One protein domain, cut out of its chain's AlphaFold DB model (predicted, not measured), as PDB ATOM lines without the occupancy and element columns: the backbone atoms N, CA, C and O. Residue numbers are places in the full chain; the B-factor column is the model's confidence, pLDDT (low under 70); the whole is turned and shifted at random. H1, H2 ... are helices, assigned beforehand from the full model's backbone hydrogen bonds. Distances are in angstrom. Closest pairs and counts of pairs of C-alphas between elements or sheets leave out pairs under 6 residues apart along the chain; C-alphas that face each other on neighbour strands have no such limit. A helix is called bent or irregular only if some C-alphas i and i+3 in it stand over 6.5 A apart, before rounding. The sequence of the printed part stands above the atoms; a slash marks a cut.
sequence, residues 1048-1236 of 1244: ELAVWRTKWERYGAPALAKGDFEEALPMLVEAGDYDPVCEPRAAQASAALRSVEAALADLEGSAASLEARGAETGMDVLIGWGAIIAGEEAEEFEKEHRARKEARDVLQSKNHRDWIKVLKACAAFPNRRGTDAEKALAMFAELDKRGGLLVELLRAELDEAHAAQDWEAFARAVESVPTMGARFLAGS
ATOM      1  N   GLU A1048      16.405 -73.611 -24.794       90.81
ATOM      2  CA  GLU A1048      16.746 -72.280 -25.304       90.81
ATOM      3  C   GLU A1048      16.000 -71.990 -26.609       90.81
ATOM      4  O   GLU A1048      15.374 -70.935 -26.758       90.81
ATOM      5  N   LEU A1049      15.963 -72.968 -27.516       90.56
ATOM      6  CA  LEU A1049      15.266 -72.877 -28.791       90.56
ATOM      7  C   LEU A1049      13.760 -72.641 -28.606       90.56
ATOM      8  O   LEU A1049      13.172 -71.813 -29.305       90.56
ATOM      9  N   ALA A1050      13.115 -73.314 -27.649       88.69
ATOM     10  CA  ALA A1050      11.700 -73.100 -27.341       88.69
ATOM     11  C   ALA A1050      11.414 -71.652 -26.886       88.69
ATOM     12  O   ALA A1050      10.418 -71.037 -27.302       88.69
ATOM     13  N   VAL A1051      12.312 -71.076 -26.079       90.62
ATOM     14  CA  VAL A1051      12.242 -69.669 -25.654       90.62
ATOM     15  C   VAL A1051      12.452 -68.738 -26.847       90.62
ATOM     16  O   VAL A1051      11.641 -67.828 -27.064       90.62
ATOM     17  N   TRP A1052      13.486 -68.990 -27.653       93.25
ATOM     18  CA  TRP A1052      13.800 -68.199 -28.839       93.25
ATOM     19  C   TRP A1052      12.648 -68.201 -29.846       93.25
ATOM     20  O   TRP A1052      12.227 -67.130 -30.274       93.25
ATOM     21  N   ARG A1053      12.035 -69.353 -30.150       89.38
ATOM     22  CA  ARG A1053      10.872 -69.448 -31.058       89.38
ATOM     23  C   ARG A1053       9.719 -68.565 -30.620       89.38
ATOM     24  O   ARG A1053       9.150 -67.836 -31.428       89.38
ATOM     25  N   THR A1054       9.395 -68.614 -29.331       89.31
ATOM     26  CA  THR A1054       8.310 -67.810 -28.760       89.31
ATOM     27  C   THR A1054       8.613 -66.314 -28.896       89.31
ATOM     28  O   THR A1054       7.723 -65.518 -29.208       89.31
ATOM     29  N   LYS A1055       9.873 -65.919 -28.678       92.19
ATOM     30  CA  LYS A1055      10.351 -64.537 -28.832       92.19
ATOM     31  C   LYS A1055      10.341 -64.107 -30.307       92.19
ATOM     32  O   LYS A1055       9.832 -63.030 -30.619       92.19
ATOM     33  N   TRP A1056      10.809 -64.968 -31.209       92.62
ATOM     34  CA  TRP A1056      10.865 -64.750 -32.652       92.62
ATOM     35  C   TRP A1056       9.477 -64.566 -33.264       92.62
ATOM     36  O   TRP A1056       9.227 -63.556 -33.915       92.62
ATOM     37  N   GLU A1057       8.537 -65.478 -33.008       89.81
ATOM     38  CA  GLU A1057       7.171 -65.377 -33.538       89.81
ATOM     39  C   GLU A1057       6.448 -64.124 -33.035       89.81
ATOM     40  O   GLU A1057       5.690 -63.485 -33.769       89.81
ATOM     41  N   ARG A1058       6.673 -63.763 -31.769       91.00
ATOM     42  CA  ARG A1058       5.955 -62.662 -31.126       91.00
ATOM     43  C   ARG A1058       6.535 -61.288 -31.448       91.00
ATOM     44  O   ARG A1058       5.762 -60.331 -31.534       91.00
ATOM     45  N   TYR A1059       7.854 -61.183 -31.588       91.62
ATOM     46  CA  TYR A1059       8.562 -59.906 -31.712       91.62
ATOM     47  C   TYR A1059       9.464 -59.863 -32.948       91.62
ATOM     48  O   TYR A1059       9.311 -58.959 -33.765       91.62
ATOM     49  N   GLY A1060      10.337 -60.856 -33.137       90.94
ATOM     50  CA  GLY A1060      11.367 -60.846 -34.185       90.94
ATOM     51  C   GLY A1060      10.829 -60.842 -35.613       90.94
ATOM     52  O   GLY A1060      11.091 -59.903 -36.360       90.94
ATOM     53  N   ALA A1061      10.021 -61.833 -35.992       90.00
ATOM     54  CA  ALA A1061       9.433 -61.904 -37.330       90.00
ATOM     55  C   ALA A1061       8.525 -60.691 -37.640       90.00
ATOM     56  O   ALA A1061       8.670 -60.102 -38.716       90.00
ATOM     57  N   PRO A1062       7.643 -60.232 -36.722       91.19
ATOM     58  CA  PRO A1062       6.895 -58.990 -36.921       91.19
ATOM     59  C   PRO A1062       7.762 -57.728 -37.054       91.19
ATOM     60  O   PRO A1062       7.382 -56.831 -37.810       91.19
ATOM     61  N   ALA A1063       8.873 -57.622 -36.318       91.12
ATOM     62  CA  ALA A1063       9.804 -56.493 -36.394       91.12
ATOM     63  C   ALA A1063      10.569 -56.496 -37.725       91.12
ATOM     64  O   ALA A1063      10.567 -55.492 -38.443       91.12
ATOM     65  N   LEU A1064      11.106 -57.657 -38.118       90.38
ATOM     66  CA  LEU A1064      11.822 -57.847 -39.378       90.38
ATOM     67  C   LEU A1064      10.946 -57.489 -40.586       90.38
ATOM     68  O   LEU A1064      11.371 -56.723 -41.449       90.38
ATOM     69  N   ALA A1065       9.692 -57.955 -40.609       87.25
ATOM     70  CA  ALA A1065       8.740 -57.640 -41.678       87.25
ATOM     71  C   ALA A1065       8.447 -56.131 -41.794       87.25
ATOM     72  O   ALA A1065       8.227 -55.619 -42.887       87.25
ATOM     73  N   LYS A1066       8.488 -55.385 -40.682       86.81
ATOM     74  CA  LYS A1066       8.288 -53.922 -40.669       86.81
ATOM     75  C   LYS A1066       9.555 -53.126 -41.000       86.81
ATOM     76  O   LYS A1066       9.473 -51.901 -41.125       86.81
ATOM     77  N   GLY A1067      10.705 -53.790 -41.124       87.38
ATOM     78  CA  GLY A1067      12.015 -53.148 -41.225       87.38
ATOM     79  C   GLY A1067      12.512 -52.547 -39.906       87.38
ATOM     80  O   GLY A1067      13.399 -51.692 -39.933       87.38
ATOM     81  N   ASP A1068      11.955 -52.964 -38.765       90.44
ATOM     82  CA  ASP A1068      12.473 -52.613 -37.438       90.44
ATOM     83  C   ASP A1068      13.650 -53.533 -37.090       90.44
ATOM     84  O   ASP A1068      13.539 -54.521 -36.366       90.44
ATOM     85  N   PHE A1069      14.779 -53.255 -37.740       89.69
ATOM     86  CA  PHE A1069      15.963 -54.101 -37.662       89.69
ATOM     87  C   PHE A1069      16.620 -54.060 -36.277       89.69
ATOM     88  O   PHE A1069      17.188 -55.056 -35.858       89.69
ATOM     89  N   GLU A1070      16.501 -52.946 -35.552       90.56
ATOM     90  CA  GLU A1070      17.030 -52.804 -34.190       90.56
ATOM     91  C   GLU A1070      16.321 -53.755 -33.217       90.56
ATOM     92  O   GLU A1070      16.978 -54.471 -32.466       90.56
ATOM     93  N   GLU A1071      14.985 -53.831 -33.279       91.25
ATOM     94  CA  GLU A1071      14.209 -54.769 -32.458       91.25
ATOM     95  C   GLU A1071      14.431 -56.232 -32.889       91.25
ATOM     96  O   GLU A1071      14.435 -57.132 -32.045       91.25
ATOM     97  N   ALA A1072      14.645 -56.489 -34.185       91.94
ATOM     98  CA  ALA A1072      14.878 -57.838 -34.704       91.94
ATOM     99  C   ALA A1072      16.295 -58.372 -34.419       91.94
ATOM    100  O   ALA A1072      16.442 -59.569 -34.160       91.94
ATOM    101  N   LEU A1073      17.324 -57.514 -34.456       91.88
ATOM    102  CA  LEU A1073      18.738 -57.907 -34.495       91.88
ATOM    103  C   LEU A1073      19.155 -58.889 -33.390       91.88
ATOM    104  O   LEU A1073      19.760 -59.897 -33.749       91.88
ATOM    105  N   PRO A1074      18.812 -58.699 -32.098       91.81
ATOM    106  CA  PRO A1074      19.218 -59.649 -31.061       91.81
ATOM    107  C   PRO A1074      18.759 -61.081 -31.361       91.81
ATOM    108  O   PRO A1074      19.511 -62.028 -31.178       91.81
ATOM    109  N   MET A1075      17.548 -61.245 -31.903       93.62
ATOM    110  CA  MET A1075      17.025 -62.563 -32.274       93.62
ATOM    111  C   MET A1075      17.642 -63.104 -33.566       93.62
ATOM    112  O   MET A1075      17.717 -64.320 -33.713       93.62
ATOM    113  N   LEU A1076      18.055 -62.232 -34.496       91.94
ATOM    114  CA  LEU A1076      18.771 -62.637 -35.711       91.94
ATOM    115  C   LEU A1076      20.178 -63.154 -35.389       91.94
ATOM    116  O   LEU A1076      20.630 -64.093 -36.031       91.94
ATOM    117  N   VAL A1077      20.848 -62.549 -34.403       88.69
ATOM    118  CA  VAL A1077      22.156 -62.999 -33.910       88.69
ATOM    119  C   VAL A1077      22.007 -64.314 -33.145       88.69
ATOM    120  O   VAL A1077      22.669 -65.282 -33.498       88.69
ATOM    121  N   GLU A1078      21.066 -64.386 -32.190       90.88
ATOM    122  CA  GLU A1078      20.733 -65.626 -31.459       90.88
ATOM    123  C   GLU A1078      20.369 -66.782 -32.416       90.88
ATOM    124  O   GLU A1078      20.605 -67.943 -32.108       90.88
ATOM    125  N   ALA A1079      19.813 -66.492 -33.601       90.12
ATOM    126  CA  ALA A1079      19.486 -67.515 -34.595       90.12
ATOM    127  C   ALA A1079      20.713 -68.261 -35.149       90.12
ATOM    128  O   ALA A1079      20.562 -69.363 -35.678       90.12
ATOM    129  N   GLY A1080      21.909 -67.670 -35.047       84.31
ATOM    130  CA  GLY A1080      23.168 -68.298 -35.444       84.31
ATOM    131  C   GLY A1080      23.559 -69.493 -34.572       84.31
ATOM    132  O   GLY A1080      24.303 -70.351 -35.039       84.31
ATOM    133  N   ASP A1081      23.012 -69.591 -33.357       85.62
ATOM    134  CA  ASP A1081      23.316 -70.665 -32.405       85.62
ATOM    135  C   ASP A1081      22.538 -71.966 -32.670       85.62
ATOM    136  O   ASP A1081      22.779 -72.968 -31.991       85.62
ATOM    137  N   TYR A1082      21.596 -71.960 -33.621       87.44
ATOM    138  CA  TYR A1082      20.720 -73.094 -33.919       87.44
ATOM    139  C   TYR A1082      20.958 -73.648 -35.325       87.44
ATOM    140  O   TYR A1082      21.175 -72.903 -36.283       87.44
ATOM    141  N   ASP A1083      20.847 -74.971 -35.463       81.25
ATOM    142  CA  ASP A1083      21.012 -75.656 -36.745       81.25
ATOM    143  C   ASP A1083      19.905 -75.240 -37.743       81.25
ATOM    144  O   ASP A1083      18.719 -75.515 -37.510       81.25
ATOM    145  N   PRO A1084      20.261 -74.609 -38.880       78.44
ATOM    146  CA  PRO A1084      19.293 -74.130 -39.861       78.44
ATOM    147  C   PRO A1084      18.549 -75.256 -40.599       78.44
ATOM    148  O   PRO A1084      17.484 -75.001 -41.164       78.44
ATOM    149  N   VAL A1085      19.074 -76.484 -40.624       79.25
ATOM    150  CA  VAL A1085      18.378 -77.646 -41.207       79.25
ATOM    151  C   VAL A1085      17.224 -78.075 -40.301       79.25
ATOM    152  O   VAL A1085      16.125 -78.368 -40.779       79.25
ATOM    153  N   CYS A1086      17.464 -78.054 -38.992       80.88
ATOM    154  CA  CYS A1086      16.522 -78.494 -37.968       80.88
ATOM    155  C   CYS A1086      15.467 -77.431 -37.624       80.88
ATOM    156  O   CYS A1086      14.344 -77.767 -37.245       80.88
ATOM    157  N   GLU A1087      15.808 -76.145 -37.765       86.25
ATOM    158  CA  GLU A1087      14.916 -75.025 -37.474       86.25
ATOM    159  C   GLU A1087      14.816 -74.037 -38.657       86.25
ATOM    160  O   GLU A1087      15.611 -73.096 -38.777       86.25
ATOM    161  N   PRO A1088      13.785 -74.174 -39.514       83.50
ATOM    162  CA  PRO A1088      13.592 -73.303 -40.674       83.50
ATOM    163  C   PRO A1088      13.462 -71.813 -40.332       83.50
ATOM    164  O   PRO A1088      13.838 -70.957 -41.135       83.50
ATOM    165  N   ARG A1089      12.936 -71.465 -39.150       87.12
ATOM    166  CA  ARG A1089      12.777 -70.063 -38.732       87.12
ATOM    167  C   ARG A1089      14.120 -69.438 -38.371       87.12
ATOM    168  O   ARG A1089      14.340 -68.271 -38.678       87.12
ATOM    169  N   ALA A1090      15.016 -70.210 -37.759       88.19
ATOM    170  CA  ALA A1090      16.385 -69.796 -37.468       88.19
ATOM    171  C   ALA A1090      17.166 -69.646 -38.776       88.19
ATOM    172  O   ALA A1090      17.817 -68.627 -38.984       88.19
ATOM    173  N   ALA A1091      16.988 -70.569 -39.728       85.69
ATOM    174  CA  ALA A1091      17.543 -70.424 -41.073       85.69
ATOM    175  C   ALA A1091      17.085 -69.126 -41.760       85.69
ATOM    176  O   ALA A1091      17.906 -68.413 -42.340       85.69
ATOM    177  N   GLN A1092      15.791 -68.794 -41.668       87.31
ATOM    178  CA  GLN A1092      15.232 -67.548 -42.198       87.31
ATOM    179  C   GLN A1092      15.839 -66.312 -41.516       87.31
ATOM    180  O   GLN A1092      16.229 -65.368 -42.203       87.31
ATOM    181  N   ALA A1093      15.935 -66.318 -40.186       90.00
ATOM    182  CA  ALA A1093      16.517 -65.233 -39.399       90.00
ATOM    183  C   ALA A1093      18.005 -65.019 -39.740       90.00
ATOM    184  O   ALA A1093      18.407 -63.918 -40.122       90.00
ATOM    185  N   SER A1094      18.805 -66.085 -39.733       88.94
ATOM    186  CA  SER A1094      20.227 -66.044 -40.090       88.94
ATOM    187  C   SER A1094      20.443 -65.626 -41.548       88.94
ATOM    188  O   SER A1094      21.358 -64.864 -41.857       88.94
ATOM    189  N   ALA A1095      19.576 -66.058 -42.472       87.88
ATOM    190  CA  ALA A1095      19.617 -65.606 -43.864       87.88
ATOM    191  C   ALA A1095      19.287 -64.112 -44.010       87.88
ATOM    192  O   ALA A1095      19.889 -63.437 -44.852       87.88
ATOM    193  N   ALA A1096      18.368 -63.576 -43.202       89.88
ATOM    194  CA  ALA A1096      18.050 -62.152 -43.198       89.88
ATOM    195  C   ALA A1096      19.250 -61.310 -42.739       89.88
ATOM    196  O   ALA A1096      19.597 -60.346 -43.424       89.88
ATOM    197  N   LEU A1097      19.936 -61.711 -41.660       91.50
ATOM    198  CA  LEU A1097      21.156 -61.043 -41.190       91.50
ATOM    199  C   LEU A1097      22.262 -61.071 -42.251       91.50
ATOM    200  O   LEU A1097      22.735 -60.013 -42.670       91.50
ATOM    201  N   ARG A1098      22.573 -62.258 -42.794       88.12
ATOM    202  CA  ARG A1098      23.573 -62.417 -43.865       88.12
ATOM    203  C   ARG A1098      23.256 -61.588 -45.106       88.12
ATOM    204  O   ARG A1098      24.162 -61.078 -45.759       88.12
ATOM    205  N   SER A1099      21.976 -61.435 -45.451       90.62
ATOM    206  CA  SER A1099      21.564 -60.610 -46.596       90.62
ATOM    207  C   SER A1099      21.900 -59.132 -46.382       90.62
ATOM    208  O   SER A1099      22.310 -58.452 -47.326       90.62
ATOM    209  N   VAL A1100      21.765 -58.634 -45.149       90.19
ATOM    210  CA  VAL A1100      22.159 -57.265 -44.786       90.19
ATOM    211  C   VAL A1100      23.679 -57.122 -44.794       90.19
ATOM    212  O   VAL A1100      24.188 -56.183 -45.402       90.19
ATOM    213  N   GLU A1101      24.410 -58.067 -44.203       88.75
ATOM    214  CA  GLU A1101      25.881 -58.072 -44.193       88.75
ATOM    215  C   GLU A1101      26.469 -58.112 -45.608       88.75
ATOM    216  O   GLU A1101      27.365 -57.332 -45.933       88.75
ATOM    217  N   ALA A1102      25.919 -58.946 -46.492       85.56
ATOM    218  CA  ALA A1102      26.322 -59.010 -47.894       85.56
ATOM    219  C   ALA A1102      26.063 -57.682 -48.626       85.56
ATOM    220  O   ALA A1102      26.916 -57.205 -49.377       85.56
ATOM    221  N   ALA A1103      24.913 -57.045 -48.378       87.75
ATOM    222  CA  ALA A1103      24.597 -55.739 -48.950       87.75
ATOM    223  C   ALA A1103      25.535 -54.629 -48.431       87.75
ATOM    224  O   ALA A1103      25.863 -53.702 -49.176       87.75
ATOM    225  N   LEU A1104      25.991 -54.731 -47.178       85.81
ATOM    226  CA  LEU A1104      26.972 -53.828 -46.567       85.81
ATOM    227  C   LEU A1104      28.406 -54.080 -47.050       85.81
ATOM    228  O   LEU A1104      29.194 -53.139 -47.117       85.81
ATOM    229  N   ALA A1105      28.748 -55.317 -47.407       81.12
ATOM    230  CA  ALA A1105      30.046 -55.658 -47.981       81.12
ATOM    231  C   ALA A1105      30.200 -55.157 -49.432       81.12
ATOM    232  O   ALA A1105      31.313 -54.828 -49.845       81.12
ATOM    233  N   ASP A1106      29.096 -55.048 -50.185       87.88
ATOM    234  CA  ASP A1106      29.041 -54.482 -51.543       87.88
ATOM    235  C   ASP A1106      28.159 -53.219 -51.609       87.88
ATOM    236  O   ASP A1106      27.067 -53.191 -52.193       87.88
ATOM    237  N   LEU A1107      28.642 -52.131 -51.000       87.94
ATOM    238  CA  LEU A1107      27.926 -50.851 -50.997       87.94
ATOM    239  C   LEU A1107      27.765 -50.255 -52.401       87.94
ATOM    240  O   LEU A1107      26.765 -49.586 -52.653       87.94
ATOM    241  N   GLU A1108      28.720 -50.469 -53.312       85.38
ATOM    242  CA  GLU A1108      28.653 -49.941 -54.682       85.38
ATOM    243  C   GLU A1108      27.564 -50.656 -55.495       85.38
ATOM    244  O   GLU A1108      26.733 -49.993 -56.129       85.38
ATOM    245  N   GLY A1109      27.500 -51.990 -55.421       87.31
ATOM    246  CA  GLY A1109      26.439 -52.784 -56.039       87.31
ATOM    247  C   GLY A1109      25.061 -52.490 -55.447       87.31
ATOM    248  O   GLY A1109      24.103 -52.255 -56.194       87.31
ATOM    249  N   SER A1110      24.958 -52.402 -54.116       90.81
ATOM    250  CA  SER A1110      23.720 -52.016 -53.425       90.81
ATOM    251  C   SER A1110      23.249 -50.615 -53.835       90.81
ATOM    252  O   SER A1110      22.073 -50.415 -54.157       90.81
ATOM    253  N   ALA A1111      24.167 -49.649 -53.915       88.62
ATOM    254  CA  ALA A1111      23.884 -48.286 -54.357       88.62
ATOM    255  C   ALA A1111      23.355 -48.246 -55.803       88.62
ATOM    256  O   ALA A1111      22.336 -47.601 -56.065       88.62
ATOM    257  N   ALA A1112      23.985 -48.980 -56.727       88.19
ATOM    258  CA  ALA A1112      23.539 -49.075 -58.119       88.19
ATOM    259  C   ALA A1112      22.156 -49.745 -58.253       88.19
ATOM    260  O   ALA A1112      21.319 -49.294 -59.041       88.19
ATOM    261  N   SER A1113      21.887 -50.791 -57.464       90.44
ATOM    262  CA  SER A1113      20.587 -51.476 -57.419       90.44
ATOM    263  C   SER A1113      19.469 -50.544 -56.937       90.44
ATOM    264  O   SER A1113      18.405 -50.458 -57.560       90.44
ATOM    265  N   LEU A1114      19.722 -49.785 -55.867       90.62
ATOM    266  CA  LEU A1114      18.773 -48.806 -55.335       90.62
ATOM    267  C   LEU A1114      18.536 -47.641 -56.305       90.62
ATOM    268  O   LEU A1114      17.390 -47.215 -56.463       90.62
ATOM    269  N   GLU A1115      19.570 -47.155 -56.998       88.38
ATOM    270  CA  GLU A1115      19.434 -46.121 -58.034       88.38
ATOM    271  C   GLU A1115      18.602 -46.609 -59.227       88.38
ATOM    272  O   GLU A1115      17.685 -45.912 -59.665       88.38
ATOM    273  N   ALA A1116      18.830 -47.838 -59.705       87.69
ATOM    274  CA  ALA A1116      18.046 -48.430 -60.793       87.69
ATOM    275  C   ALA A1116      16.547 -48.550 -60.454       87.69
ATOM    276  O   ALA A1116      15.700 -48.471 -61.347       87.69
ATOM    277  N   ARG A1117      16.221 -48.712 -59.167       87.44
ATOM    278  CA  ARG A1117      14.849 -48.772 -58.641       87.44
ATOM    279  C   ARG A1117      14.283 -47.398 -58.253       87.44
ATOM    280  O   ARG A1117      13.120 -47.321 -57.875       87.44
ATOM    281  N   GLY A1118      15.069 -46.318 -58.315       86.19
ATOM    282  CA  GLY A1118      14.669 -44.988 -57.834       86.19
ATOM    283  C   GLY A1118      14.436 -44.919 -56.317       86.19
ATOM    284  O   GLY A1118      13.642 -44.100 -55.851       86.19
ATOM    285  N   ALA A1119      15.074 -45.810 -55.554       86.94
ATOM    286  CA  ALA A1119      14.937 -45.970 -54.108       86.94
ATOM    287  C   ALA A1119      16.236 -45.616 -53.363       86.94
ATOM    288  O   ALA A1119      16.563 -46.209 -52.338       86.94
ATOM    289  N   GLU A1120      16.970 -44.613 -53.847       88.75
ATOM    290  CA  GLU A1120      18.290 -44.183 -53.357       88.75
ATOM    291  C   GLU A1120      18.319 -43.866 -51.853       88.75
ATOM    292  O   GLU A1120      19.368 -43.883 -51.214       88.75
ATOM    293  N   THR A1121      17.164 -43.570 -51.259       81.88
ATOM    294  CA  THR A1121      17.039 -43.328 -49.817       81.88
ATOM    295  C   THR A1121      17.182 -44.593 -48.972       81.88
ATOM    296  O   THR A1121      17.588 -44.490 -47.818       81.88
ATOM    297  N   GLY A1122      16.937 -45.779 -49.535       87.38
ATOM    298  CA  GLY A1122      17.229 -47.042 -48.857       87.38
ATOM    299  C   GLY A1122      18.698 -47.146 -48.433       87.38
ATOM    300  O   GLY A1122      18.993 -47.766 -47.424       87.38
ATOM    301  N   MET A1123      19.608 -46.446 -49.122       90.75
ATOM    302  CA  MET A1123      21.038 -46.493 -48.820       90.75
ATOM    303  C   MET A1123      21.379 -45.917 -47.440       90.75
ATOM    304  O   MET A1123      22.257 -46.426 -46.757       90.75
ATOM    305  N   ASP A1124      20.675 -44.867 -47.008       88.12
ATOM    306  CA  ASP A1124      20.894 -44.257 -45.689       88.12
ATOM    307  C   ASP A1124      20.380 -45.161 -44.559       88.12
ATOM    308  O   ASP A1124      20.995 -45.239 -43.501       88.12
ATOM    309  N   VAL A1125      19.293 -45.898 -44.818       90.44
ATOM    310  CA  VAL A1125      18.744 -46.890 -43.882       90.44
ATOM    311  C   VAL A1125      19.651 -48.116 -43.793       90.44
ATOM    312  O   VAL A1125      19.941 -48.559 -42.690       90.44
ATOM    313  N   LEU A1126      20.153 -48.619 -44.927       90.06
ATOM    314  CA  LEU A1126      21.068 -49.760 -44.968       90.06
ATOM    315  C   LEU A1126      22.370 -49.467 -44.208       90.06
ATOM    316  O   LEU A1126      22.787 -50.273 -43.386       90.06
ATOM    317  N   ILE A1127      22.971 -48.288 -44.420       90.00
ATOM    318  CA  ILE A1127      24.141 -47.841 -43.644       90.00
ATOM    319  C   ILE A1127      23.797 -47.747 -42.150       90.00
ATOM    320  O   ILE A1127      24.611 -48.135 -41.318       90.00
ATOM    321  N   GLY A1128      22.593 -47.270 -41.814       87.88
ATOM    322  CA  GLY A1128      22.094 -47.241 -40.439       87.88
ATOM    323  C   GLY A1128      22.002 -48.633 -39.808       87.88
ATOM    324  O   GLY A1128      22.480 -48.814 -38.697       87.88
ATOM    325  N   TRP A1129      21.472 -49.631 -40.521       90.56
ATOM    326  CA  TRP A1129      21.466 -51.024 -40.053       90.56
ATOM    327  C   TRP A1129      22.883 -51.568 -39.857       90.56
ATOM    328  O   TRP A1129      23.139 -52.228 -38.859       90.56
ATOM    329  N   GLY A1130      23.822 -51.223 -40.742       86.12
ATOM    330  CA  GLY A1130      25.232 -51.583 -40.568       86.12
ATOM    331  C   GLY A1130      25.879 -50.984 -39.321       86.12
ATOM    332  O   GLY A1130      26.705 -51.643 -38.702       86.12
ATOM    333  N   ALA A1131      25.484 -49.774 -38.920       84.12
ATOM    334  CA  ALA A1131      25.926 -49.193 -37.653       84.12
ATOM    335  C   ALA A1131      25.346 -49.954 -36.447       84.12
ATOM    336  O   ALA A1131      26.075 -50.223 -35.502       84.12
ATOM    337  N   ILE A1132      24.073 -50.366 -36.512       85.00
ATOM    338  CA  ILE A1132      23.423 -51.156 -35.450       85.00
ATOM    339  C   ILE A1132      24.091 -52.533 -35.293       85.00
ATOM    340  O   ILE A1132      24.285 -52.981 -34.170       85.00
ATOM    341  N   ILE A1133      24.469 -53.191 -36.398       84.81
ATOM    342  CA  ILE A1133      25.219 -54.463 -36.364       84.81
ATOM    343  C   ILE A1133      26.598 -54.275 -35.717       84.81
ATOM    344  O   ILE A1133      27.088 -55.183 -35.054       84.81
ATOM    345  N   ALA A1134      27.235 -53.120 -35.930       74.31
ATOM    346  CA  ALA A1134      28.611 -52.891 -35.510       74.31
ATOM    347  C   ALA A1134      28.774 -52.610 -34.003       74.31
ATOM    348  O   ALA A1134      29.741 -53.124 -33.454       74.31
ATOM    349  N   GLY A1135      27.860 -51.870 -33.350       74.00
ATOM    350  CA  GLY A1135      27.922 -51.586 -31.901       74.00
ATOM    351  C   GLY A1135      27.944 -50.094 -31.509       74.00
ATOM    352  O   GLY A1135      27.305 -49.276 -32.169       74.00
ATOM    353  N   GLU A1136      28.615 -49.752 -30.389       57.91
ATOM    354  CA  GLU A1136      28.839 -48.370 -29.886       57.91
ATOM    355  C   GLU A1136      30.343 -47.946 -29.818       57.91
ATOM    356  O   GLU A1136      30.701 -46.967 -29.147       57.91
ATOM    357  N   GLU A1137      31.269 -48.643 -30.479       54.97
ATOM    358  CA  GLU A1137      32.716 -48.381 -30.429       54.97
ATOM    359  C   GLU A1137      33.240 -47.252 -31.351       54.97
ATOM    360  O   GLU A1137      32.722 -46.912 -32.413       54.97
ATOM    361  N   ALA A1138      34.381 -46.655 -30.977       47.97
ATOM    362  CA  ALA A1138      34.969 -45.506 -31.680       47.97
ATOM    363  C   ALA A1138      35.478 -45.804 -33.110       47.97
ATOM    364  O   ALA A1138      35.531 -44.893 -33.943       47.97
ATOM    365  N   GLU A1139      35.850 -47.052 -33.412       54.97
ATOM    366  CA  GLU A1139      36.267 -47.487 -34.756       54.97
ATOM    367  C   GLU A1139      35.085 -47.486 -35.753       54.97
ATOM    368  O   GLU A1139      35.252 -47.368 -36.970       54.97
ATOM    369  N   GLU A1140      33.859 -47.527 -35.237       54.72
ATOM    370  CA  GLU A1140      32.621 -47.617 -36.011       54.72
ATOM    371  C   GLU A1140      32.212 -46.276 -36.607       54.72
ATOM    372  O   GLU A1140      31.723 -46.225 -37.737       54.72
ATOM    373  N   PHE A1141      32.519 -45.170 -35.920       54.38
ATOM    374  CA  PHE A1141      32.368 -43.831 -36.488       54.38
ATOM    375  C   PHE A1141      33.200 -43.682 -37.772       54.38
ATOM    376  O   PHE A1141      32.772 -43.026 -38.727       54.38
ATOM    377  N   GLU A1142      34.376 -44.323 -37.846       60.97
ATOM    378  CA  GLU A1142      35.179 -44.354 -39.071       60.97
ATOM    379  C   GLU A1142      34.588 -45.276 -40.148       60.97
ATOM    380  O   GLU A1142      34.639 -44.918 -41.334       60.97
ATOM    381  N   LYS A1143      34.001 -46.423 -39.772       66.25
ATOM    382  CA  LYS A1143      33.330 -47.354 -40.702       66.25
ATOM    383  C   LYS A1143      32.066 -46.738 -41.311       66.25
ATOM    384  O   LYS A1143      31.951 -46.718 -42.536       66.25
ATOM    385  N   GLU A1144      31.182 -46.136 -40.512       75.94
ATOM    386  CA  GLU A1144      29.990 -45.433 -41.013       75.94
ATOM    387  C   GLU A1144      30.395 -44.250 -41.911       75.94
ATOM    388  O   GLU A1144      29.853 -44.055 -43.006       75.94
ATOM    389  N   HIS A1145      31.405 -43.472 -41.502       76.00
ATOM    390  CA  HIS A1145      31.902 -42.353 -42.302       76.00
ATOM    391  C   HIS A1145      32.479 -42.812 -43.650       76.00
ATOM    392  O   HIS A1145      32.271 -42.153 -44.677       76.00
ATOM    393  N   ARG A1146      33.186 -43.947 -43.668       79.38
ATOM    394  CA  ARG A1146      33.705 -44.572 -44.888       79.38
ATOM    395  C   ARG A1146      32.569 -45.073 -45.781       79.38
ATOM    396  O   ARG A1146      32.547 -44.700 -46.953       79.38
ATOM    397  N   ALA A1147      31.592 -45.786 -45.226       80.50
ATOM    398  CA  ALA A1147      30.419 -46.272 -45.952       80.50
ATOM    399  C   ALA A1147      29.639 -45.123 -46.614       80.50
ATOM    400  O   ALA A1147      29.344 -45.151 -47.809       80.50
ATOM    401  N   ARG A1148      29.399 -44.025 -45.882       84.50
ATOM    402  CA  ARG A1148      28.767 -42.808 -46.430       84.50
ATOM    403  C   ARG A1148      29.594 -42.142 -47.528       84.50
ATOM    404  O   ARG A1148      29.035 -41.507 -48.425       84.50
ATOM    405  N   LYS A1149      30.924 -42.231 -47.456       84.12
ATOM    406  CA  LYS A1149      31.832 -41.689 -48.474       84.12
ATOM    407  C   LYS A1149      31.808 -42.524 -49.755       84.12
ATOM    408  O   LYS A1149      31.866 -41.934 -50.832       84.12
ATOM    409  N   GLU A1150      31.713 -43.842 -49.642       82.62
ATOM    410  CA  GLU A1150      31.584 -44.771 -50.773       82.62
ATOM    411  C   GLU A1150      30.209 -44.633 -51.440       82.62
ATOM    412  O   GLU A1150      30.121 -44.474 -52.654       82.62
ATOM    413  N   ALA A1151      29.145 -44.501 -50.647       85.62
ATOM    414  CA  ALA A1151      27.775 -44.283 -51.116       85.62
ATOM    415  C   ALA A1151      27.451 -42.827 -51.524       85.62
ATOM    416  O   ALA A1151      26.290 -42.481 -51.779       85.62
ATOM    417  N   ARG A1152      28.448 -41.931 -51.545       85.94
ATOM    418  CA  ARG A1152      28.238 -40.473 -51.610       85.94
ATOM    419  C   ARG A1152      27.400 -40.039 -52.807       85.94
ATOM    420  O   ARG A1152      26.577 -39.134 -52.673       85.94
ATOM    421  N   ASP A1153      27.633 -40.631 -53.970       85.44
ATOM    422  CA  ASP A1153      27.005 -40.178 -55.210       85.44
ATOM    423  C   ASP A1153      25.488 -40.483 -55.208       85.44
ATOM    424  O   ASP A1153      24.690 -39.618 -55.584       85.44
ATOM    425  N   VAL A1154      25.074 -41.618 -54.629       87.06
ATOM    426  CA  VAL A1154      23.659 -41.983 -54.413       87.06
ATOM    427  C   VAL A1154      23.018 -41.149 -53.297       87.06
ATOM    428  O   VAL A1154      21.920 -40.613 -53.484       87.06
ATOM    429  N   LEU A1155      23.730 -40.911 -52.187       86.88
ATOM    430  CA  LEU A1155      23.276 -40.031 -51.095       86.88
ATOM    431  C   LEU A1155      23.166 -38.546 -51.514       86.88
ATOM    432  O   LEU A1155      22.504 -37.742 -50.857       86.88
ATOM    433  N   GLN A1156      23.788 -38.139 -52.624       87.69
ATOM    434  CA  GLN A1156      23.671 -36.786 -53.191       87.69
ATOM    435  C   GLN A1156      22.756 -36.712 -54.420       87.69
ATOM    436  O   GLN A1156      22.573 -35.624 -55.002       87.69
ATOM    437  N   SER A1157      22.127 -37.827 -54.793       88.19
ATOM    438  CA  SER A1157      21.182 -37.897 -55.902       88.19
ATOM    439  C   SER A1157      20.023 -36.908 -55.721       88.19
ATOM    440  O   SER A1157      19.763 -36.349 -54.643       88.19
ATOM    441  N   LYS A1158      19.336 -36.601 -56.824       87.44
ATOM    442  CA  LYS A1158      18.170 -35.711 -56.780       87.44
ATOM    443  C   LYS A1158      17.047 -36.335 -55.943       87.44
ATOM    444  O   LYS A1158      16.476 -35.624 -55.120       87.44
ATOM    445  N   ASN A1159      16.786 -37.629 -56.129       88.19
ATOM    446  CA  ASN A1159      15.707 -38.365 -55.471       88.19
ATOM    447  C   ASN A1159      15.924 -38.448 -53.954       88.19
ATOM    448  O   ASN A1159      15.032 -38.065 -53.199       88.19
ATOM    449  N   HIS A1160      17.137 -38.781 -53.493       88.06
ATOM    450  CA  HIS A1160      17.471 -38.782 -52.062       88.06
ATOM    451  C   HIS A1160      17.262 -37.395 -51.413       88.06
ATOM    452  O   HIS A1160      16.596 -37.243 -50.386       88.06
ATOM    453  N   ARG A1161      17.759 -36.324 -52.055       88.06
ATOM    454  CA  ARG A1161      17.566 -34.942 -51.568       88.06
ATOM    455  C   ARG A1161      16.111 -34.494 -51.580       88.06
ATOM    456  O   ARG A1161      15.730 -33.626 -50.787       88.06
ATOM    457  N   ASP A1162      15.327 -34.993 -52.523       89.19
ATOM    458  CA  ASP A1162      13.903 -34.716 -52.602       89.19
ATOM    459  C   ASP A1162      13.138 -35.465 -51.502       89.19
ATOM    460  O   ASP A1162      12.313 -34.831 -50.841       89.19
ATOM    461  N   TRP A1163      13.506 -36.709 -51.183       90.75
ATOM    462  CA  TRP A1163      12.960 -37.459 -50.047       90.75
ATOM    463  C   TRP A1163      13.220 -36.790 -48.690       90.75
ATOM    464  O   TRP A1163      12.290 -36.604 -47.909       90.75
ATOM    465  N   ILE A1164      14.435 -36.286 -48.428       88.81
ATOM    466  CA  ILE A1164      14.730 -35.517 -47.195       88.81
ATOM    467  C   ILE A1164      13.771 -34.325 -47.027       88.81
ATOM    468  O   ILE A1164      13.382 -33.953 -45.915       88.81
ATOM    469  N   LYS A1165      13.382 -33.678 -48.130       90.81
ATOM    470  CA  LYS A1165      12.432 -32.557 -48.087       90.81
ATOM    471  C   LYS A1165      10.999 -33.039 -47.880       90.81
ATOM    472  O   LYS A1165      10.248 -32.330 -47.212       90.81
ATOM    473  N   VAL A1166      10.639 -34.213 -48.405       89.94
ATOM    474  CA  VAL A1166       9.359 -34.881 -48.119       89.94
ATOM    475  C   VAL A1166       9.251 -35.211 -46.632       89.94
ATOM    476  O   VAL A1166       8.267 -34.810 -46.015       89.94
ATOM    477  N   LEU A1167      10.286 -35.791 -46.016       89.75
ATOM    478  CA  LEU A1167      10.333 -36.049 -44.570       89.75
ATOM    479  C   LEU A1167      10.092 -34.773 -43.750       89.75
ATOM    480  O   LEU A1167       9.244 -34.746 -42.859       89.75
ATOM    481  N   LYS A1168      10.764 -33.667 -44.100       90.31
ATOM    482  CA  LYS A1168      10.547 -32.361 -43.445       90.31
ATOM    483  C   LYS A1168       9.131 -31.820 -43.649       90.31
ATOM    484  O   LYS A1168       8.573 -31.206 -42.740       90.31
ATOM    485  N   ALA A1169       8.553 -32.011 -44.834       87.94
ATOM    486  CA  ALA A1169       7.188 -31.587 -45.125       87.94
ATOM    487  C   ALA A1169       6.158 -32.396 -44.319       87.94
ATOM    488  O   ALA A1169       5.217 -31.790 -43.798       87.94
ATOM    489  N   CYS A1170       6.370 -33.709 -44.182       89.12
ATOM    490  CA  CYS A1170       5.550 -34.633 -43.394       89.12
ATOM    491  C   CYS A1170       5.648 -34.334 -41.895       89.12
ATOM    492  O   CYS A1170       4.624 -34.133 -41.253       89.12
ATOM    493  N   ALA A1171       6.852 -34.125 -41.355       88.44
ATOM    494  CA  ALA A1171       7.038 -33.724 -39.955       88.44
ATOM    495  C   ALA A1171       6.348 -32.385 -39.611       88.44
ATOM    496  O   ALA A1171       5.884 -32.167 -38.493       88.44
ATOM    497  N   ALA A1172       6.248 -31.466 -40.578       86.81
ATOM    498  CA  ALA A1172       5.541 -30.199 -40.401       86.81
ATOM    499  C   ALA A1172       4.011 -30.316 -40.560       86.81
ATOM    500  O   ALA A1172       3.302 -29.370 -40.209       86.81
ATOM    501  N   PHE A1173       3.495 -31.427 -41.097       87.12
ATOM    502  CA  PHE A1173       2.083 -31.610 -41.453       87.12
ATOM    503  C   PHE A1173       1.110 -31.464 -40.271       87.12
ATOM    504  O   PHE A1173       0.159 -30.687 -40.428       87.12
ATOM    505  N   PRO A1174       1.348 -32.064 -39.080       82.56
ATOM    506  CA  PRO A1174       0.442 -31.914 -37.935       82.56
ATOM    507  C   PRO A1174       0.246 -30.449 -37.521       82.56
ATOM    508  O   PRO A1174      -0.838 -30.036 -37.113       82.56
ATOM    509  N   ASN A1175       1.288 -29.632 -37.710       83.19
ATOM    510  CA  ASN A1175       1.338 -28.225 -37.313       83.19
ATOM    511  C   ASN A1175       0.865 -27.245 -38.407       83.19
ATOM    512  O   ASN A1175       0.885 -26.025 -38.198       83.19
ATOM    513  N   ARG A1176       0.445 -27.731 -39.586       83.69
ATOM    514  CA  ARG A1176      -0.074 -26.869 -40.661       83.69
ATOM    515  C   ARG A1176      -1.441 -26.293 -40.281       83.69
ATOM    516  O   ARG A1176      -2.288 -26.970 -39.707       83.69
ATOM    517  N   ARG A1177      -1.673 -25.025 -40.631       77.50
ATOM    518  CA  ARG A1177      -2.971 -24.350 -40.450       77.50
ATOM    519  C   ARG A1177      -3.895 -24.661 -41.630       77.50
ATOM    520  O   ARG A1177      -3.439 -24.601 -42.766       77.50
ATOM    521  N   GLY A1178      -5.172 -24.921 -41.355       83.06
ATOM    522  CA  GLY A1178      -6.197 -25.225 -42.363       83.06
ATOM    523  C   GLY A1178      -7.037 -26.447 -41.986       83.06
ATOM    524  O   GLY A1178      -6.764 -27.098 -40.975       83.06
ATOM    525  N   THR A1179      -8.055 -26.737 -42.789       85.56
ATOM    526  CA  THR A1179      -8.824 -27.994 -42.762       85.56
ATOM    527  C   THR A1179      -7.982 -29.158 -43.293       85.56
ATOM    528  O   THR A1179      -7.029 -28.932 -44.037       85.56
ATOM    529  N   ASP A1180      -8.311 -30.405 -42.949       83.56
ATOM    530  CA  ASP A1180      -7.498 -31.564 -43.364       83.56
ATOM    531  C   ASP A1180      -7.425 -31.720 -44.893       83.56
ATOM    532  O   ASP A1180      -6.354 -31.997 -45.428       83.56
ATOM    533  N   ALA A1181      -8.494 -31.361 -45.613       82.19
ATOM    534  CA  ALA A1181      -8.488 -31.270 -47.073       82.19
ATOM    535  C   ALA A1181      -7.503 -30.207 -47.613       82.19
ATOM    536  O   ALA A1181      -6.791 -30.451 -48.586       82.19
ATOM    537  N   GLU A1182      -7.409 -29.031 -46.979       84.62
ATOM    538  CA  GLU A1182      -6.437 -27.992 -47.360       84.62
ATOM    539  C   GLU A1182      -4.996 -28.423 -47.051       84.62
ATOM    540  O   GLU A1182      -4.083 -28.155 -47.839       84.62
ATOM    541  N   LYS A1183      -4.781 -29.120 -45.928       87.12
ATOM    542  CA  LYS A1183      -3.471 -29.679 -45.568       87.12
ATOM    543  C   LYS A1183      -3.041 -30.772 -46.547       87.12
ATOM    544  O   LYS A1183      -1.878 -30.766 -46.952       87.12
ATOM    545  N   ALA A1184      -3.956 -31.657 -46.946       85.44
ATOM    546  CA  ALA A1184      -3.717 -32.727 -47.912       85.44
ATOM    547  C   ALA A1184      -3.366 -32.176 -49.299       85.44
ATOM    548  O   ALA A1184      -2.342 -32.554 -49.863       85.44
ATOM    549  N   LEU A1185      -4.113 -31.185 -49.805       86.62
ATOM    550  CA  LEU A1185      -3.776 -30.495 -51.060       86.62
ATOM    551  C   LEU A1185      -2.384 -29.846 -51.011       86.62
ATOM    552  O   LEU A1185      -1.632 -29.900 -51.983       86.62
ATOM    553  N   ALA A1186      -2.016 -29.257 -49.872       85.75
ATOM    554  CA  ALA A1186      -0.682 -28.705 -49.673       85.75
ATOM    555  C   ALA A1186       0.407 -29.785 -49.529       85.75
ATOM    556  O   ALA A1186       1.578 -29.485 -49.753       85.75
ATOM    557  N   MET A1187       0.073 -31.008 -49.107       89.62
ATOM    558  CA  MET A1187       1.009 -32.138 -49.078       89.62
ATOM    559  C   MET A1187       1.232 -32.680 -50.488       89.62
ATOM    560  O   MET A1187       2.368 -32.772 -50.937       89.62
ATOM    561  N   PHE A1188       0.156 -32.905 -51.236       90.94
ATOM    562  CA  PHE A1188       0.192 -33.294 -52.642       90.94
ATOM    563  C   PHE A1188       0.995 -32.324 -53.508       90.94
ATOM    564  O   PHE A1188       1.900 -32.743 -54.221       90.94
ATOM    565  N   ALA A1189       0.775 -31.016 -53.351       88.06
ATOM    566  CA  ALA A1189       1.569 -30.008 -54.047       88.06
ATOM    567  C   ALA A1189       3.061 -30.023 -53.664       88.06
ATOM    568  O   ALA A1189       3.888 -29.518 -54.425       88.06
ATOM    569  N   GLU A1190       3.424 -30.539 -52.485       88.31
ATOM    570  CA  GLU A1190       4.824 -30.752 -52.112       88.31
ATOM    571  C   GLU A1190       5.393 -32.049 -52.696       88.31
ATOM    572  O   GLU A1190       6.539 -32.019 -53.140       88.31
ATOM    573  N   LEU A1191       4.616 -33.135 -52.762       89.88
ATOM    574  CA  LEU A1191       5.029 -34.408 -53.369       89.88
ATOM    575  C   LEU A1191       5.195 -34.294 -54.891       89.88
ATOM    576  O   LEU A1191       6.207 -34.738 -55.418       89.88
ATOM    577  N   ASP A1192       4.302 -33.583 -55.586       89.19
ATOM    578  CA  ASP A1192       4.335 -33.418 -57.053       89.19
ATOM    579  C   ASP A1192       5.586 -32.663 -57.558       89.19
ATOM    580  O   ASP A1192       5.888 -32.635 -58.753       89.19
ATOM    581  N   LYS A1193       6.334 -32.018 -56.653       89.12
ATOM    582  CA  LYS A1193       7.604 -31.327 -56.945       89.12
ATOM    583  C   LYS A1193       8.831 -32.235 -56.785       89.12
ATOM    584  O   LYS A1193       9.955 -31.747 -56.949       89.12
ATOM    585  N   ARG A1194       8.642 -33.491 -56.384       90.81
ATOM    586  CA  ARG A1194       9.674 -34.434 -55.928       90.81
ATOM    587  C   ARG A1194       9.607 -35.702 -56.779       90.81
ATOM    588  O   ARG A1194       8.565 -36.004 -57.343       90.81
ATOM    589  N   GLY A1195      10.731 -36.397 -56.917       83.50
ATOM    590  CA  GLY A1195      10.813 -37.669 -57.644       83.50
ATOM    591  C   GLY A1195      11.440 -38.766 -56.788       83.50
ATOM    592  O   GLY A1195      12.025 -38.464 -55.746       83.50
ATOM    593  N   GLY A1196      11.320 -40.010 -57.251       87.06
ATOM    594  CA  GLY A1196      11.813 -41.212 -56.575       87.06
ATOM    595  C   GLY A1196      10.675 -42.150 -56.172       87.06
ATOM    596  O   GLY A1196       9.572 -41.700 -55.867       87.06
ATOM    597  N   LEU A1197      10.959 -43.449 -56.132       88.50
ATOM    598  CA  LEU A1197       9.987 -44.512 -55.874       88.50
ATOM    599  C   LEU A1197       9.283 -44.343 -54.523       88.50
ATOM    600  O   LEU A1197       8.068 -44.462 -54.448       88.50
ATOM    601  N   LEU A1198      10.011 -43.990 -53.458       87.31
ATOM    602  CA  LEU A1198       9.392 -43.783 -52.142       87.31
ATOM    603  C   LEU A1198       8.391 -42.611 -52.142       87.31
ATOM    604  O   LEU A1198       7.390 -42.651 -51.432       87.31
ATOM    605  N   VAL A1199       8.624 -41.575 -52.962       89.94
ATOM    606  CA  VAL A1199       7.672 -40.463 -53.139       89.94
ATOM    607  C   VAL A1199       6.414 -40.953 -53.851       89.94
ATOM    608  O   VAL A1199       5.316 -40.548 -53.477       89.94
ATOM    609  N   GLU A1200       6.567 -41.822 -54.852       89.44
ATOM    610  CA  GLU A1200       5.453 -42.428 -55.588       89.44
ATOM    611  C   GLU A1200       4.624 -43.362 -54.695       89.44
ATOM    612  O   GLU A1200       3.397 -43.268 -54.703       89.44
ATOM    613  N   LEU A1201       5.275 -44.183 -53.864       88.81
ATOM    614  CA  LEU A1201       4.617 -45.058 -52.887       88.81
ATOM    615  C   LEU A1201       3.830 -44.250 -51.849       88.81
ATOM    616  O   LEU A1201       2.637 -44.483 -51.660       88.81
ATOM    617  N   LEU A1202       4.451 -43.227 -51.252       90.69
ATOM    618  CA  LEU A1202       3.758 -42.327 -50.329       90.69
ATOM    619  C   LEU A1202       2.590 -41.606 -51.007       90.69
ATOM    620  O   LEU A1202       1.521 -41.446 -50.422       90.69
ATOM    621  N   ARG A1203       2.780 -41.145 -52.246       91.62
ATOM    622  CA  ARG A1203       1.722 -40.482 -53.006       91.62
ATOM    623  C   ARG A1203       0.525 -41.412 -53.202       91.62
ATOM    624  O   ARG A1203      -0.597 -40.954 -53.006       91.62
ATOM    625  N   ALA A1204       0.766 -42.677 -53.539       89.62
ATOM    626  CA  ALA A1204      -0.276 -43.682 -53.713       89.62
ATOM    627  C   ALA A1204      -1.043 -43.958 -52.406       89.62
ATOM    628  O   ALA A1204      -2.271 -43.869 -52.417       89.62
ATOM    629  N   GLU A1205      -0.343 -44.184 -51.281       90.75
ATOM    630  CA  GLU A1205      -0.977 -44.380 -49.960       90.75
ATOM    631  C   GLU A1205      -1.864 -43.175 -49.575       90.75
ATOM    632  O   GLU A1205      -2.991 -43.323 -49.095       90.75
ATOM    633  N   LEU A1206      -1.383 -41.951 -49.826       91.69
ATOM    634  CA  LEU A1206      -2.124 -40.726 -49.521       91.69
ATOM    635  C   LEU A1206      -3.298 -40.473 -50.475       91.69
ATOM    636  O   LEU A1206      -4.326 -39.949 -50.041       91.69
ATOM    637  N   ASP A1207      -3.164 -40.810 -51.760       90.50
ATOM    638  CA  ASP A1207      -4.243 -40.689 -52.747       90.50
ATOM    639  C   ASP A1207      -5.403 -41.639 -52.421       90.50
ATOM    640  O   ASP A1207      -6.562 -41.229 -52.526       90.50
ATOM    641  N   GLU A1208      -5.114 -42.861 -51.964       90.31
ATOM    642  CA  GLU A1208      -6.127 -43.824 -51.518       90.31
ATOM    643  C   GLU A1208      -6.905 -43.299 -50.301       90.31
ATOM    644  O   GLU A1208      -8.138 -43.197 -50.339       90.31
ATOM    645  N   ALA A1209      -6.193 -42.856 -49.259       88.94
ATOM    646  CA  ALA A1209      -6.809 -42.278 -48.064       88.94
ATOM    647  C   ALA A1209      -7.624 -41.009 -48.385       88.94
ATOM    648  O   ALA A1209      -8.736 -40.815 -47.882       88.94
ATOM    649  N   HIS A1210      -7.112 -40.153 -49.275       90.06
ATOM    650  CA  HIS A1210      -7.804 -38.943 -49.715       90.06
ATOM    651  C   HIS A1210      -9.065 -39.252 -50.537       90.06
ATOM    652  O   HIS A1210     -10.095 -38.599 -50.344       90.06
ATOM    653  N   ALA A1211      -9.023 -40.246 -51.431       88.38
ATOM    654  CA  ALA A1211     -10.181 -40.677 -52.215       88.38
ATOM    655  C   ALA A1211     -11.306 -41.233 -51.324       88.38
ATOM    656  O   ALA A1211     -12.482 -40.972 -51.590       88.38
ATOM    657  N   ALA A1212     -10.943 -41.927 -50.242       88.44
ATOM    658  CA  ALA A1212     -11.870 -42.415 -49.221       88.44
ATOM    659  C   ALA A1212     -12.358 -41.323 -48.245       88.44
ATOM    660  O   ALA A1212     -13.287 -41.566 -47.476       88.44
ATOM    661  N   GLN A1213     -11.761 -40.122 -48.278       87.56
ATOM    662  CA  GLN A1213     -11.930 -39.063 -47.270       87.56
ATOM    663  C   GLN A1213     -11.612 -39.530 -45.835       87.56
ATOM    664  O   GLN A1213     -12.152 -38.986 -44.868       87.56
ATOM    665  N   ASP A1214     -10.727 -40.520 -45.695       90.88
ATOM    666  CA  ASP A1214     -10.260 -41.037 -44.411       90.88
ATOM    667  C   ASP A1214      -9.033 -40.237 -43.951       90.88
ATOM    668  O   ASP A1214      -7.878 -40.559 -44.239       90.88
ATOM    669  N   TRP A1215      -9.295 -39.136 -43.247       88.56
ATOM    670  CA  TRP A1215      -8.248 -38.233 -42.760       88.56
ATOM    671  C   TRP A1215      -7.397 -38.835 -41.642       88.56
ATOM    672  O   TRP A1215      -6.275 -38.382 -41.422       88.56
ATOM    673  N   GLU A1216      -7.903 -39.860 -40.956       85.94
ATOM    674  CA  GLU A1216      -7.154 -40.577 -39.929       85.94
ATOM    675  C   GLU A1216      -6.141 -41.525 -40.581       85.94
ATOM    676  O   GLU A1216      -4.971 -41.527 -40.202       85.94
ATOM    677  N   ALA A1217      -6.548 -42.253 -41.627       85.62
ATOM    678  CA  ALA A1217      -5.632 -43.028 -42.464       85.62
ATOM    679  C   ALA A1217      -4.602 -42.132 -43.165       85.62
ATOM    680  O   ALA A1217      -3.422 -42.468 -43.189       85.62
ATOM    681  N   PHE A1218      -5.018 -40.959 -43.653       90.94
ATOM    682  CA  PHE A1218      -4.103 -39.983 -44.252       90.94
ATOM    683  C   PHE A1218      -3.053 -39.502 -43.238       90.94
ATOM    684  O   PHE A1218      -1.867 -39.442 -43.555       90.94
ATOM    685  N   ALA A1219      -3.467 -39.175 -42.009       86.69
ATOM    686  CA  ALA A1219      -2.549 -38.768 -40.947       86.69
ATOM    687  C   ALA A1219      -1.576 -39.897 -40.568       86.69
ATOM    688  O   ALA A1219      -0.375 -39.643 -40.498       86.69
ATOM    689  N   ARG A1220      -2.061 -41.141 -40.425       87.62
ATOM    690  CA  ARG A1220      -1.212 -42.319 -40.168       87.62
ATOM    691  C   ARG A1220      -0.188 -42.557 -41.278       87.62
ATOM    692  O   ARG A1220       0.979 -42.793 -40.982       87.62
ATOM    693  N   ALA A1221      -0.594 -42.446 -42.543       86.62
ATOM    694  CA  ALA A1221       0.318 -42.579 -43.678       86.62
ATOM    695  C   ALA A1221       1.430 -41.516 -43.622       86.62
ATOM    696  O   ALA A1221       2.606 -41.859 -43.738       86.62
ATOM    697  N   VAL A1222       1.091 -40.252 -43.323       89.06
ATOM    698  CA  VAL A1222       2.073 -39.163 -43.123       89.06
ATOM    699  C   VAL A1222       2.992 -39.407 -41.917       89.06
ATOM    700  O   VAL A1222       4.184 -39.099 -41.985       89.06
ATOM    701  N   GLU A1223       2.472 -39.950 -40.816       87.38
ATOM    702  CA  GLU A1223       3.264 -40.295 -39.626       87.38
ATOM    703  C   GLU A1223       4.224 -41.469 -39.883       87.38
ATOM    704  O   GLU A1223       5.321 -41.483 -39.333       87.38
ATOM    705  N   SER A1224       3.864 -42.400 -40.774       86.38
ATOM    706  CA  SER A1224       4.662 -43.587 -41.130       86.38
ATOM    707  C   SER A1224       5.769 -43.345 -42.172       86.38
ATOM    708  O   SER A1224       6.507 -44.265 -42.533       86.38
ATOM    709  N   VAL A1225       5.902 -42.118 -42.686       88.06
ATOM    710  CA  VAL A1225       6.892 -41.767 -43.723       88.06
ATOM    711  C   VAL A1225       8.346 -42.025 -43.296       88.06
ATOM    712  O   VAL A1225       9.105 -42.514 -44.135       88.06
ATOM    713  N   PRO A1226       8.780 -41.754 -42.043       86.88
ATOM    714  CA  PRO A1226      10.158 -42.018 -41.621       86.88
ATOM    715  C   PRO A1226      10.584 -43.483 -41.762       86.88
ATOM    716  O   PRO A1226      11.733 -43.739 -42.104       86.88
ATOM    717  N   THR A1227       9.665 -44.434 -41.571       86.25
ATOM    718  CA  THR A1227       9.956 -45.876 -41.654       86.25
ATOM    719  C   THR A1227       9.743 -46.454 -43.054       86.25
ATOM    720  O   THR A1227      10.042 -47.618 -43.291       86.25
ATOM    721  N   MET A1228       9.266 -45.664 -44.023       87.12
ATOM    722  CA  MET A1228       8.966 -46.151 -45.377       87.12
ATOM    723  C   MET A1228      10.215 -46.640 -46.132       87.12
ATOM    724  O   MET A1228      10.121 -47.571 -46.925       87.12
ATOM    725  N   GLY A1229      11.391 -46.061 -45.858       88.31
ATOM    726  CA  GLY A1229      12.660 -46.564 -46.398       88.31
ATOM    727  C   GLY A1229      13.022 -47.951 -45.856       88.31
ATOM    728  O   GLY A1229      13.415 -48.817 -46.628       88.31
ATOM    729  N   ALA A1230      12.817 -48.175 -44.555       89.25
ATOM    730  CA  ALA A1230      13.037 -49.464 -43.903       89.25
ATOM    731  C   ALA A1230      12.023 -50.526 -44.358       89.25
ATOM    732  O   ALA A1230      12.425 -51.629 -44.711       89.25
ATOM    733  N   ARG A1231      10.733 -50.168 -44.468       89.12
ATOM    734  CA  ARG A1231       9.688 -51.035 -45.045       89.12
ATOM    735  C   ARG A1231      10.004 -51.436 -46.484       89.12
ATOM    736  O   ARG A1231       9.870 -52.597 -46.841       89.12
ATOM    737  N   PHE A1232      10.471 -50.494 -47.307       90.25
ATOM    738  CA  PHE A1232      10.895 -50.806 -48.672       90.25
ATOM    739  C   PHE A1232      12.075 -51.782 -48.695       90.25
ATOM    740  O   PHE A1232      12.066 -52.716 -49.500       90.25
ATOM    741  N   LEU A1233      13.079 -51.578 -47.833       91.19
ATOM    742  CA  LEU A1233      14.202 -52.507 -47.736       91.19
ATOM    743  C   LEU A1233      13.722 -53.903 -47.324       91.19
ATOM    744  O   LEU A1233      14.013 -54.865 -48.027       91.19
ATOM    745  N   ALA A1234      12.931 -54.005 -46.257       88.81
ATOM    746  CA  ALA A1234      12.399 -55.275 -45.775       88.81
ATOM    747  C   ALA A1234      11.529 -55.978 -46.831       88.81
ATOM    748  O   ALA A1234      11.821 -57.105 -47.219       88.81
ATOM    749  N   GLY A1235      10.502 -55.307 -47.355       86.44
ATOM    750  CA  GLY A1235       9.523 -55.919 -48.251       86.44
ATOM    751  C   GLY A1235      10.000 -56.089 -49.692       86.44
ATOM    752  O   GLY A1235       9.902 -57.171 -50.255       86.44
ATOM    753  N   SER A1236      10.536 -55.037 -50.318       86.25
ATOM    754  CA  SER A1236      10.802 -55.018 -51.770       86.25
ATOM    755  C   SER A1236      12.270 -55.218 -52.159       86.25
ATOM    756  O   SER A1236      12.557 -55.580 -53.306       86.25
TER     757      SER A1236
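This is residues 1048 to 1236 of the 1244 residues of an uncharacterized protein of Planctomycetes bacterium (UniProt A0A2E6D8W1). Two helical lobes stand at the two ends of the longest axis, and the last helix, H12, bridges them near the middle of the model. The first lobe holds H1 to H7, with the helical hairpin of H1 and H2 and the neighbouring H3 at its far end and H4, H6 and H7 round H5; the second holds H8 to H11, folded back and forth. H12 touches H1 and H5 in the first lobe and H8 and H10 in the second. The printed part has 189 residues with twelve named helices, H1 to H12 in that order along the chain, and no named strand, and its class is all helix. The whole is compact, with a radius of gyration of the C-alphas of 18.7 A and spans of 56 by 38 by 30 A.

H1 covers residues 1048 to 1066, is 25.4 A long and begins with C-alpha 1048 at (16.746, -72.280, -25.304); it has a kink of 48 degrees near residue 1055. H2 covers residues 1069 to 1081 and H3 residues 1088 to 1105, 18.9 A and 25.2 A long. H4 covers residues 1107 to 1116, H5 residues 1122 to 1134, H6 residues 1138 to 1150 and H7 residues 1152 to 1155. H5 begins with C-alpha 1122 at (17.229, -47.042, -48.857). H8, residues 1158 to 1171, is 20.3 A long; H9 covers residues 1180 to 1191, and H10, residues 1197 to 1211, is 20.9 A long. H11 covers residues 1215 to 1223, and H12, residues 1225 to 1236, ends with C-alpha 1236 at (10.802, -55.018, -51.770). Three helices are irregular: C-alphas 1058 and 1061 in H1 are 7.2 A apart, 1071 and 1074 in H2 7.1 A, and 1226 and 1229 in H12 7.1 A.

H5 is the hub and touches six helices. With H6 it forms a hairpin at a shallow tilt of 22 degrees, the closest C-alphas being those of Ala 1131 and Glu 1144, 6.5 A apart. With H4 it forms a hairpin at 27 degrees, closest at Ala 1111 and Met 1123, 6.5 A. H5 only just touches H7, with 3 pairs of C-alphas within 8 A, closest at Met 1123 and Leu 1155, 7.2 A. Residues 1122 to 1126 of H5 touch H12, about perpendicular at 84 degrees, with the C-alphas of Gly 1122 and Gly 1229 5.2 A apart. H5 also touches H3, closest at Leu 1104 and Gly 1130, 6.6 A, and H2, closest at Glu 1070 and Ile 1132, 6.7 A. H1 and H2 are a hairpin at a shallow tilt of 34.6 degrees, only just short of steep, closest at Gly 1060 and Ala 1072, 4.7 A. H2 and H3 touch at a steep tilt of 65 degrees, closest at Ala 1079 and Ala 1090, 4.8 A. H8, H9 and H10 form an up and down bundle, each helix running against the one before it; H8 and H9 are closest at Val 1166 and Leu 1191, 6.8 A. H10 and H11 are a hairpin at 16 degrees, closest at Ala 1209 and Phe 1218, 5.2 A. H1 and H9 are apart. Every O i to N i+4 pair is within hydrogen-bond range in H3, H4, H5, H9, H10 and H11; the figures are 13 of 15 in H1, 5 of 9 in H2, 8 of 9 in H6, 9 of 10 in H8 and 6 of 8 in H12, while H7 is too short for such a pair.

The two C-alphas farthest apart, those of Cys 1086 and Gly 1178, are 58.1 A apart. The printed part has no cut and no long link; the links from H2 to H3 and from H8 to H9 are short, and the others are tight. The mean pLDDT of the printed part is 86.3, and residues 1136 to 1143 are under 70.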